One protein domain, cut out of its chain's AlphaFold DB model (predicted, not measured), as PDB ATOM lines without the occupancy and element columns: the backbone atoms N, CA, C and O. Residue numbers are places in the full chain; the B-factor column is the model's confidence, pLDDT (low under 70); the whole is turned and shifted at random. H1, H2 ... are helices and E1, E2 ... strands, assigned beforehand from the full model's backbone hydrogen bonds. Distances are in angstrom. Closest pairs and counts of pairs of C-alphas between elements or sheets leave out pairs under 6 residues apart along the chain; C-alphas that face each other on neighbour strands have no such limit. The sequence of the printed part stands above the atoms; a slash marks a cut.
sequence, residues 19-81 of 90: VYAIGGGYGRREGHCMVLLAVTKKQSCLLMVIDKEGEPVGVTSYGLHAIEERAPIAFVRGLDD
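This is residues 19 to 81 of the 90 residues of an uncharacterized protein of Bradyrhizobiaceae bacterium (UniProt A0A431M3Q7). A strongly twisted antiparallel sheet, E1 E2 E3 E4, makes the body, with short helices H1 and H2 at opposite ends and residues 69 to 81 running past E1. The 63 printed residues, with two named helices and four named strands in the order E1 H1 E2 E3 E4 H2, are mixed and compact: radius of gyration of the C-alphas 11.3 A, spans 32 by 25 by 19 A.

E1 is residues 19 to 21, from C-alpha 19 at (58.142, 35.123, 131.467). E2 is 33 to 39, 17.3 A; E3 44 to 50, 19.0 A; E4 56 to 63, 21.1 A. H1 is 25 to 29; H2, 64 to 68, ends at C-alpha 68 (52.276, 45.982, 130.880).

E2 E3 E4 form a meander, antiparallel neighbours in turn, of two hairpins: N 35 and O 48 are 2.8 A apart, N 47 and O 60 2.9 A. E1 pairs with E2, N 20 to O 34, 2.8 A. H2 is on the sheet, height 8.5 A; its closest C-alphas to E3 are Leu 64 and Ser 44, 5.2 A. H1 only grazes the sheet with residues 27 to 28. In H1 and H2 every O i to N i+4 pair is within hydrogen-bond range.

The C-alphas of Arg 29 and Lys 41, farthest apart, are 32.5 A apart. The printed part has no cut, its five links are tight, and no printed residue is under 70 in pLDDT.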
ATOM      1  N   VAL A  19      56.784  35.003 130.926       96.50
ATOM      2  CA  VAL A  19      58.142  35.123 131.467       96.50
ATOM      3  C   VAL A  19      58.733  36.469 131.083       96.50
ATOM      4  O   VAL A  19      58.741  36.831 129.910       96.50
ATOM      5  N   TYR A  20      59.284  37.192 132.048       96.44
ATOM      6  CA  TYR A  20      59.871  38.515 131.871       96.44
ATOM      7  C   TYR A  20      61.356  38.507 132.223       96.44
ATOM      8  O   TYR A  20      61.779  37.911 133.216       96.44
ATOM      9  N   ALA A  21      62.157  39.228 131.439       94.88
ATOM     10  CA  ALA A  21      63.563  39.443 131.756       94.88
ATOM     11  C   ALA A  21      63.723  40.289 133.032       94.88
ATOM     12  O   ALA A  21      62.994  41.267 133.253       94.88
ATOM     13  N   ILE A  22      64.735  39.973 133.843       94.44
ATOM     14  CA  ILE A  22      65.175  40.869 134.917       94.44
ATOM     15  C   ILE A  22      65.942  42.047 134.307       94.44
ATOM     16  O   ILE A  22      66.906  41.880 133.561       94.44
ATOM     17  N   GLY A  23      65.517  43.266 134.648       86.94
ATOM     18  CA  GLY A  23      66.037  44.493 134.037       86.94
ATOM     19  C   GLY A  23      67.480  44.842 134.424       86.94
ATOM     20  O   GLY A  23      68.191  45.456 133.626       86.94
ATOM     21  N   GLY A  24      67.956  44.429 135.604       89.06
ATOM     22  CA  GLY A  24      69.284  44.802 136.103       89.06
ATOM     23  C   GLY A  24      69.712  44.080 137.380       89.06
ATOM     24  O   GLY A  24      69.010  43.213 137.893       89.06
ATOM     25  N   GLY A  25      70.886  44.453 137.893       91.50
ATOM     26  CA  GLY A  25      71.435  43.907 139.136       91.50
ATOM     27  C   GLY A  25      71.973  42.479 139.010       91.50
ATOM     28  O   GLY A  25      72.324  42.022 137.923       91.50
ATOM     29  N   TYR A  26      72.066  41.796 140.153       89.81
ATOM     30  CA  TYR A  26      72.606  40.437 140.252       89.81
ATOM     31  C   TYR A  26      71.813  39.435 139.405       89.81
ATOM     32  O   TYR A  26      72.402  38.776 138.556       89.81
ATOM     33  N   GLY A  27      70.480  39.413 139.533       89.38
ATOM     34  CA  GLY A  27      69.634  38.462 138.801       89.38
ATOM     35  C   GLY A  27      69.781  38.550 137.279       89.38
ATOM     36  O   GLY A  27      69.805  37.526 136.609       89.38
ATOM     37  N   ARG A  28      69.982  39.750 136.712       92.62
ATOM     38  CA  ARG A  28      70.268  39.887 135.273       92.62
ATOM     39  C   ARG A  28      71.611  39.264 134.883       92.62
ATOM     40  O   ARG A  28      71.703  38.673 133.811       92.62
ATOM     41  N   ARG A  29      72.653  39.433 135.706       93.94
ATOM     42  CA  ARG A  29      73.993  38.884 135.422       93.94
ATOM     43  C   ARG A  29      74.005  37.359 135.472       93.94
ATOM     44  O   ARG A  29      74.646  36.750 134.629       93.94
ATOM     45  N   GLU A  30      73.244  36.777 136.392       94.62
ATOM     46  CA  GLU A  30      73.103  35.324 136.547       94.62
ATOM     47  C   GLU A  30      72.062  34.701 135.598       94.62
ATOM     48  O   GLU A  30      71.757  33.513 135.689       94.62
ATOM     49  N   GLY A  31      71.489  35.486 134.679       93.12
ATOM     50  CA  GLY A  31      70.534  34.986 133.687       93.12
ATOM     51  C   GLY A  31      69.175  34.583 134.262       93.12
ATOM     52  O   GLY A  31      68.473  33.785 133.650       93.12
ATOM     53  N   HIS A  32      68.791  35.120 135.418       97.31
ATOM     54  CA  HIS A  32      67.492  34.850 136.021       97.31
ATOM     55  C   HIS A  32      66.360  35.564 135.272       97.31
ATOM     56  O   HIS A  32      66.529  36.648 134.695       97.31
ATOM     57  N   CYS A  33      65.165  34.992 135.354       97.69
ATOM     58  CA  CYS A  33      63.948  35.579 134.809       97.69
ATOM     59  C   CYS A  33      62.778  35.454 135.788       97.69
ATOM     60  O   CYS A  33      62.892  34.836 136.843       97.69
ATOM     61  N   MET A  34      61.671  36.127 135.478       97.94
ATOM     62  CA  MET A  34      60.495  36.202 136.342       97.94
ATOM     63  C   MET A  34      59.289  35.597 135.634       97.94
ATOM     64  O   MET A  34      58.912  36.077 134.568       97.94
ATOM     65  N   VAL A  35      58.658  34.594 136.231       97.81
ATOM     66  CA  VAL A  35      57.448  33.944 135.718       97.81
ATOM     67  C   VAL A  35      56.230  34.508 136.440       97.81
ATOM     68  O   VAL A  35      56.173  34.470 137.668       97.81
ATOM     69  N   LEU A  36      55.255  35.033 135.698       97.06
ATOM     70  CA  LEU A  36      54.007  35.557 136.250       97.06
ATOM     71  C   LEU A  36      53.099  34.411 136.713       97.06
ATOM     72  O   LEU A  36      52.617  33.633 135.895       97.06
ATOM     73  N   LEU A  37      52.846  34.331 138.020       95.81
ATOM     74  CA  LEU A  37      52.002  33.302 138.634       95.81
ATOM     75  C   LEU A  37      50.546  33.744 138.792       95.81
ATOM     76  O   LEU A  37      49.638  32.930 138.697       95.81
ATOM     77  N   ALA A  38      50.315  35.027 139.075       94.50
ATOM     78  CA  ALA A  38      48.971  35.559 139.269       94.50
ATOM     79  C   ALA A  38      48.928  37.074 139.074       94.50
ATOM     80  O   ALA A  38      49.855  37.788 139.465       94.50
ATOM     81  N   VAL A  39      47.796  37.568 138.573       93.75
ATOM     82  CA  VAL A  39      47.403  38.975 138.686       93.75
ATOM     83  C   VAL A  39      46.333  39.069 139.770       93.75
ATOM     84  O   VAL A  39      45.255  38.490 139.671       93.75
ATOM     85  N   THR A  40      46.652  39.758 140.859       92.75
ATOM     86  CA  THR A  40      45.765  39.874 142.024       92.75
ATOM     87  C   THR A  40      44.628  40.866 141.776       92.75
ATOM     88  O   THR A  40      44.732  41.773 140.952       92.75
ATOM     89  N   LYS A  41      43.574  40.795 142.603       90.94
ATOM     90  CA  LYS A  41      42.458  41.765 142.594       90.94
ATOM     91  C   LYS A  41      42.904  43.226 142.765       90.94
ATOM     92  O   LYS A  41      42.181  44.131 142.366       90.94
ATOM     93  N   LYS A  42      44.080  43.462 143.359       93.75
ATOM     94  CA  LYS A  42      44.673  44.794 143.561       93.75
ATOM     95  C   LYS A  42      45.600  45.219 142.415       93.75
ATOM     96  O   LYS A  42      46.433  46.097 142.615       93.75
ATOM     97  N   GLN A  43      45.492  44.593 141.240       93.00
ATOM     98  CA  GLN A  43      46.315  44.918 140.071       93.00
ATOM     99  C   GLN A  43      47.820  44.799 140.368       93.00
ATOM    100  O   GLN A  43      48.631  45.611 139.933       93.00
ATOM    101  N   SER A  44      48.198  43.799 141.170       95.75
ATOM    102  CA  SER A  44      49.599  43.442 141.431       95.75
ATOM    103  C   SER A  44      49.899  42.075 140.835       95.75
ATOM    104  O   SER A  44      49.098  41.154 140.988       95.75
ATOM    105  N   CYS A  45      51.048  41.954 140.188       96.50
ATOM    106  CA  CYS A  45      51.589  40.734 139.617       96.50
ATOM    107  C   CYS A  45      52.435  40.005 140.665       96.50
ATOM    108  O   CYS A  45      53.353  40.604 141.227       96.50
ATOM    109  N   LEU A  46      52.143  38.727 140.913       96.56
ATOM    110  CA  LEU A  46      52.986  37.825 141.700       96.56
ATOM    111  C   LEU A  46      53.908  37.074 140.748       96.56
ATOM    112  O   LEU A  46      53.415  36.443 139.812       96.56
ATOM    113  N   LEU A  47      55.219  37.139 140.972       97.38
ATOM    114  CA  LEU A  47      56.189  36.503 140.094       97.38
ATOM    115  C   LEU A  47      57.149  35.606 140.869       97.38
ATOM    116  O   LEU A  47      57.661  35.980 141.925       97.38
ATOM    117  N   MET A  48      57.431  34.445 140.295       97.62
ATOM    118  CA  MET A  48      58.510  33.567 140.730       97.62
ATOM    119  C   MET A  48      59.775  33.914 139.959       97.62
ATOM    120  O   MET A  48      59.732  34.068 138.742       97.62
ATOM    121  N   VAL A  49      60.896  34.043 140.656       97.94
ATOM    122  CA  VAL A  49      62.207  34.190 140.028       97.94
ATOM    123  C   VAL A  49      62.780  32.801 139.812       97.94
ATOM    124  O   VAL A  49      62.884  32.037 140.771       97.94
ATOM    125  N   ILE A  50      63.156  32.500 138.573       98.06
ATOM    126  CA  ILE A  50      63.845  31.262 138.208       98.06
ATOM    127  C   ILE A  50      65.238  31.573 137.665       98.06
ATOM    128  O   ILE A  50      65.452  32.646 137.087       98.06
ATOM    129  N   ASP A  51      66.179  30.655 137.857       97.19
ATOM    130  CA  ASP A  51      67.506  30.731 137.246       97.19
ATOM    131  C   ASP A  51      67.509  30.273 135.773       97.19
ATOM    132  O   ASP A  51      66.460  30.068 135.156       97.19
ATOM    133  N   LYS A  52      68.704  30.174 135.175       93.00
ATOM    134  CA  LYS A  52      68.881  29.779 133.766       93.00
ATOM    135  C   LYS A  52      68.605  28.290 133.521       93.00
ATOM    136  O   LYS A  52      68.426  27.901 132.367       93.00
ATOM    137  N   GLU A  53      68.570  27.479 134.573       95.50
ATOM    138  CA  GLU A  53      68.182  26.070 134.555       95.50
ATOM    139  C   GLU A  53      66.667  25.886 134.750       95.50
ATOM    140  O   GLU A  53      66.131  24.826 134.427       95.50
ATOM    141  N   GLY A  54      65.967  26.936 135.186       92.25
ATOM    142  CA  GLY A  54      64.525  26.941 135.417       92.25
ATOM    143  C   GLY A  54      64.133  26.644 136.863       92.25
ATOM    144  O   GLY A  54      62.941  26.514 137.148       92.25
ATOM    145  N   GLU A  55      65.104  26.572 137.772       96.88
ATOM    146  CA  GLU A  55      64.859  26.299 139.182       96.88
ATOM    147  C   GLU A  55      64.408  27.572 139.915       96.88
ATOM    148  O   GLU A  55      64.925  28.663 139.653       96.88
ATOM    149  N   PRO A  56      63.439  27.477 140.843       96.81
ATOM    150  CA  PRO A  56      62.968  28.622 141.606       96.81
ATOM    151  C   PRO A  56      64.033  29.097 142.601       96.81
ATOM    152  O   PRO A  56      64.433  28.373 143.510       96.81
ATOM    153  N   VAL A  57      64.437  30.361 142.481       97.38
ATOM    154  CA  VAL A  57      65.462  30.989 143.337       97.38
ATOM    155  C   VAL A  57      64.928  32.155 144.166       97.38
ATOM    156  O   VAL A  57      65.630  32.701 145.018       97.38
ATOM    157  N   GLY A  58      63.677  32.561 143.947       96.81
ATOM    158  CA  GLY A  58      63.053  33.611 144.738       96.81
ATOM    159  C   GLY A  58      61.659  33.988 144.266       96.81
ATOM    160  O   GLY A  58      61.088  33.382 143.363       96.81
ATOM    161  N   VAL A  59      61.112  35.033 144.880       97.00
ATOM    162  CA  VAL A  59      59.813  35.614 144.527       97.00
ATOM    163  C   VAL A  59      59.907  37.132 144.508       97.00
ATOM    164  O   VAL A  59      60.724  37.730 145.210       97.00
ATOM    165  N   THR A  60      59.068  37.766 143.701       95.94
ATOM    166  CA  THR A  60      58.945  39.223 143.646       95.94
ATOM    167  C   THR A  60      57.529  39.631 143.248       95.94
ATOM    168  O   THR A  60      56.707  38.803 142.849       95.94
ATOM    169  N   SER A  61      57.223  40.920 143.366       96.50
ATOM    170  CA  SER A  61      55.936  41.472 142.956       96.50
ATOM    171  C   SER A  61      56.095  42.852 142.338       96.50
ATOM    172  O   SER A  61      56.939  43.638 142.769       96.50
ATOM    173  N   TYR A  62      55.254  43.149 141.352       95.69
ATOM    174  CA  TYR A  62      55.176  44.453 140.696       95.69
ATOM    175  C   TYR A  62      53.716  44.875 140.540       95.69
ATOM    176  O   TYR A  62      52.820  44.035 140.512       95.69
ATOM    177  N   GLY A  63      53.459  46.176 140.401       96.19
ATOM    178  CA  GLY A  63      52.163  46.638 139.902       96.19
ATOM    179  C   GLY A  63      51.947  46.187 138.454       96.19
ATOM    180  O   GLY A  63      52.914  46.081 137.700       96.19
ATOM    181  N   LEU A  64      50.695  45.934 138.060       94.62
ATOM    182  CA  LEU A  64      50.346  45.489 136.706       94.62
ATOM    183  C   LEU A  64      50.864  46.461 135.637       94.62
ATOM    184  O   LEU A  64      51.517  46.024 134.698       94.62
ATOM    185  N   HIS A  65      50.686  47.767 135.857       92.50
ATOM    186  CA  HIS A  65      51.178  48.829 134.970       92.50
ATOM    187  C   HIS A  65      52.672  48.687 134.629       92.50
ATOM    188  O   HIS A  65      53.074  48.846 133.485       92.50
ATOM    189  N   ALA A  66      53.507  48.312 135.603       92.25
ATOM    190  CA  ALA A  66      54.948  48.165 135.399       92.25
ATOM    191  C   ALA A  66      55.324  46.905 134.595       92.25
ATOM    192  O   ALA A  66      56.450  46.794 134.100       92.25
ATOM    193  N   ILE A  67      54.414  45.930 134.512       93.50
ATOM    194  CA  ILE A  67      54.568  44.704 133.725       93.50
ATOM    195  C   ILE A  67      53.963  44.871 132.327       93.50
ATOM    196  O   ILE A  67      54.517  44.326 131.378       93.50
ATOM    197  N   GLU A  68      52.889  45.647 132.177       90.88
ATOM    198  CA  GLU A  68      52.276  45.982 130.880       90.88
ATOM    199  C   GLU A  68      53.257  46.671 129.923       90.88
ATOM    200  O   GLU A  68      53.216  46.443 128.718       90.88
ATOM    201  N   GLU A  69      54.195  47.453 130.459       89.06
ATOM    202  CA  GLU A  69      55.262  48.100 129.688       89.06
ATOM    203  C   GLU A  69      56.374  47.133 129.235       89.06
ATOM    204  O   GLU A  69      57.297  47.529 128.517       89.06
ATOM    205  N   ARG A  70      56.331  45.862 129.654       89.69
ATOM    206  CA  ARG A  70      57.361  44.863 129.348       89.69
ATOM    207  C   ARG A  70      56.846  43.838 128.351       89.69
ATOM    208  O   ARG A  70      55.815  43.205 128.559       89.69
ATOM    209  N   ALA A  71      57.645  43.574 127.324       90.25
ATOM    210  CA  ALA A  71      57.439  42.412 126.474       90.25
ATOM    211  C   ALA A  71      57.918  41.143 127.210       90.25
ATOM    212  O   ALA A  71      59.085  41.091 127.621       90.25
ATOM    213  N   PRO A  72      57.068  40.122 127.406       93.38
ATOM    214  CA  PRO A  72      57.531  38.826 127.862       93.38
ATOM    215  C   PRO A  72      58.395  38.156 126.787       93.38
ATOM    216  O   PRO A  72      58.239  38.372 125.586       93.38
ATOM    217  N   ILE A  73      59.335  37.348 127.259       94.25
ATOM    218  CA  ILE A  73      60.398  36.716 126.471       94.25
ATOM    219  C   ILE A  73      60.170  35.214 126.267       94.25
ATOM    220  O   ILE A  73      60.816  34.607 125.418       94.25
ATOM    221  N   ALA A  74      59.270  34.614 127.050       94.12
ATOM    222  CA  ALA A  74      58.871  33.214 126.967       94.12
ATOM    223  C   ALA A  74      57.513  33.006 127.663       94.12
ATOM    224  O   ALA A  74      56.939  33.945 128.222       94.12
ATOM    225  N   PHE A  75      57.012  31.771 127.635       94.06
ATOM    226  CA  PHE A  75      55.753  31.384 128.264       94.06
ATOM    227  C   PHE A  75      55.867  29.995 128.902       94.06
ATOM    228  O   PHE A  75      56.295  29.046 128.240       94.06
ATOM    229  N   VAL A  76      55.466  29.874 130.166       94.38
ATOM    230  CA  VAL A  76      55.365  28.604 130.899       94.38
ATOM    231  C   VAL A  76      53.923  28.113 130.820       94.38
ATOM    232  O   VAL A  76      53.020  28.723 131.387       94.38
ATOM    233  N   ARG A  77      53.705  27.006 130.103       91.81
ATOM    234  CA  ARG A  77      52.378  26.389 129.947       91.81
ATOM    235  C   ARG A  77      51.932  25.678 131.225       91.81
ATOM    236  O   ARG A  77      52.767  25.112 131.925       91.81
ATOM    237  N   GLY A  78      50.622  25.648 131.468       88.81
ATOM    238  CA  GLY A  78      50.000  24.883 132.552       88.81
ATOM    239  C   GLY A  78      49.941  25.627 133.887       88.81
ATOM    240  O   GLY A  78      49.287  25.157 134.812       88.81
ATOM    241  N   LEU A  79      50.582  26.796 134.002       90.38
ATOM    242  CA  LEU A  79      50.397  27.676 135.162       90.38
ATOM    243  C   LEU A  79      49.041  28.385 135.135       90.38
ATOM    244  O   LEU A  79      48.499  28.712 136.186       90.38
ATOM    245  N   ASP A  80      48.499  28.610 133.944       83.94
ATOM    246  CA  ASP A  80      47.161  29.143 133.702       83.94
ATOM    247  C   ASP A  80      46.040  28.199 134.167       83.94
ATOM    248  O   ASP A  80      44.959  28.669 134.521       83.94
ATOM    249  N   ASP A  81      46.326  26.900 134.264       88.69
ATOM    250  CA  ASP A  81      45.401  25.871 134.755       88.69
ATOM    251  C   ASP A  81      45.506  25.628 136.276       88.69
ATOM    252  O   ASP A  81      44.812  24.771 136.833       88.69
TER     253      ASP A  81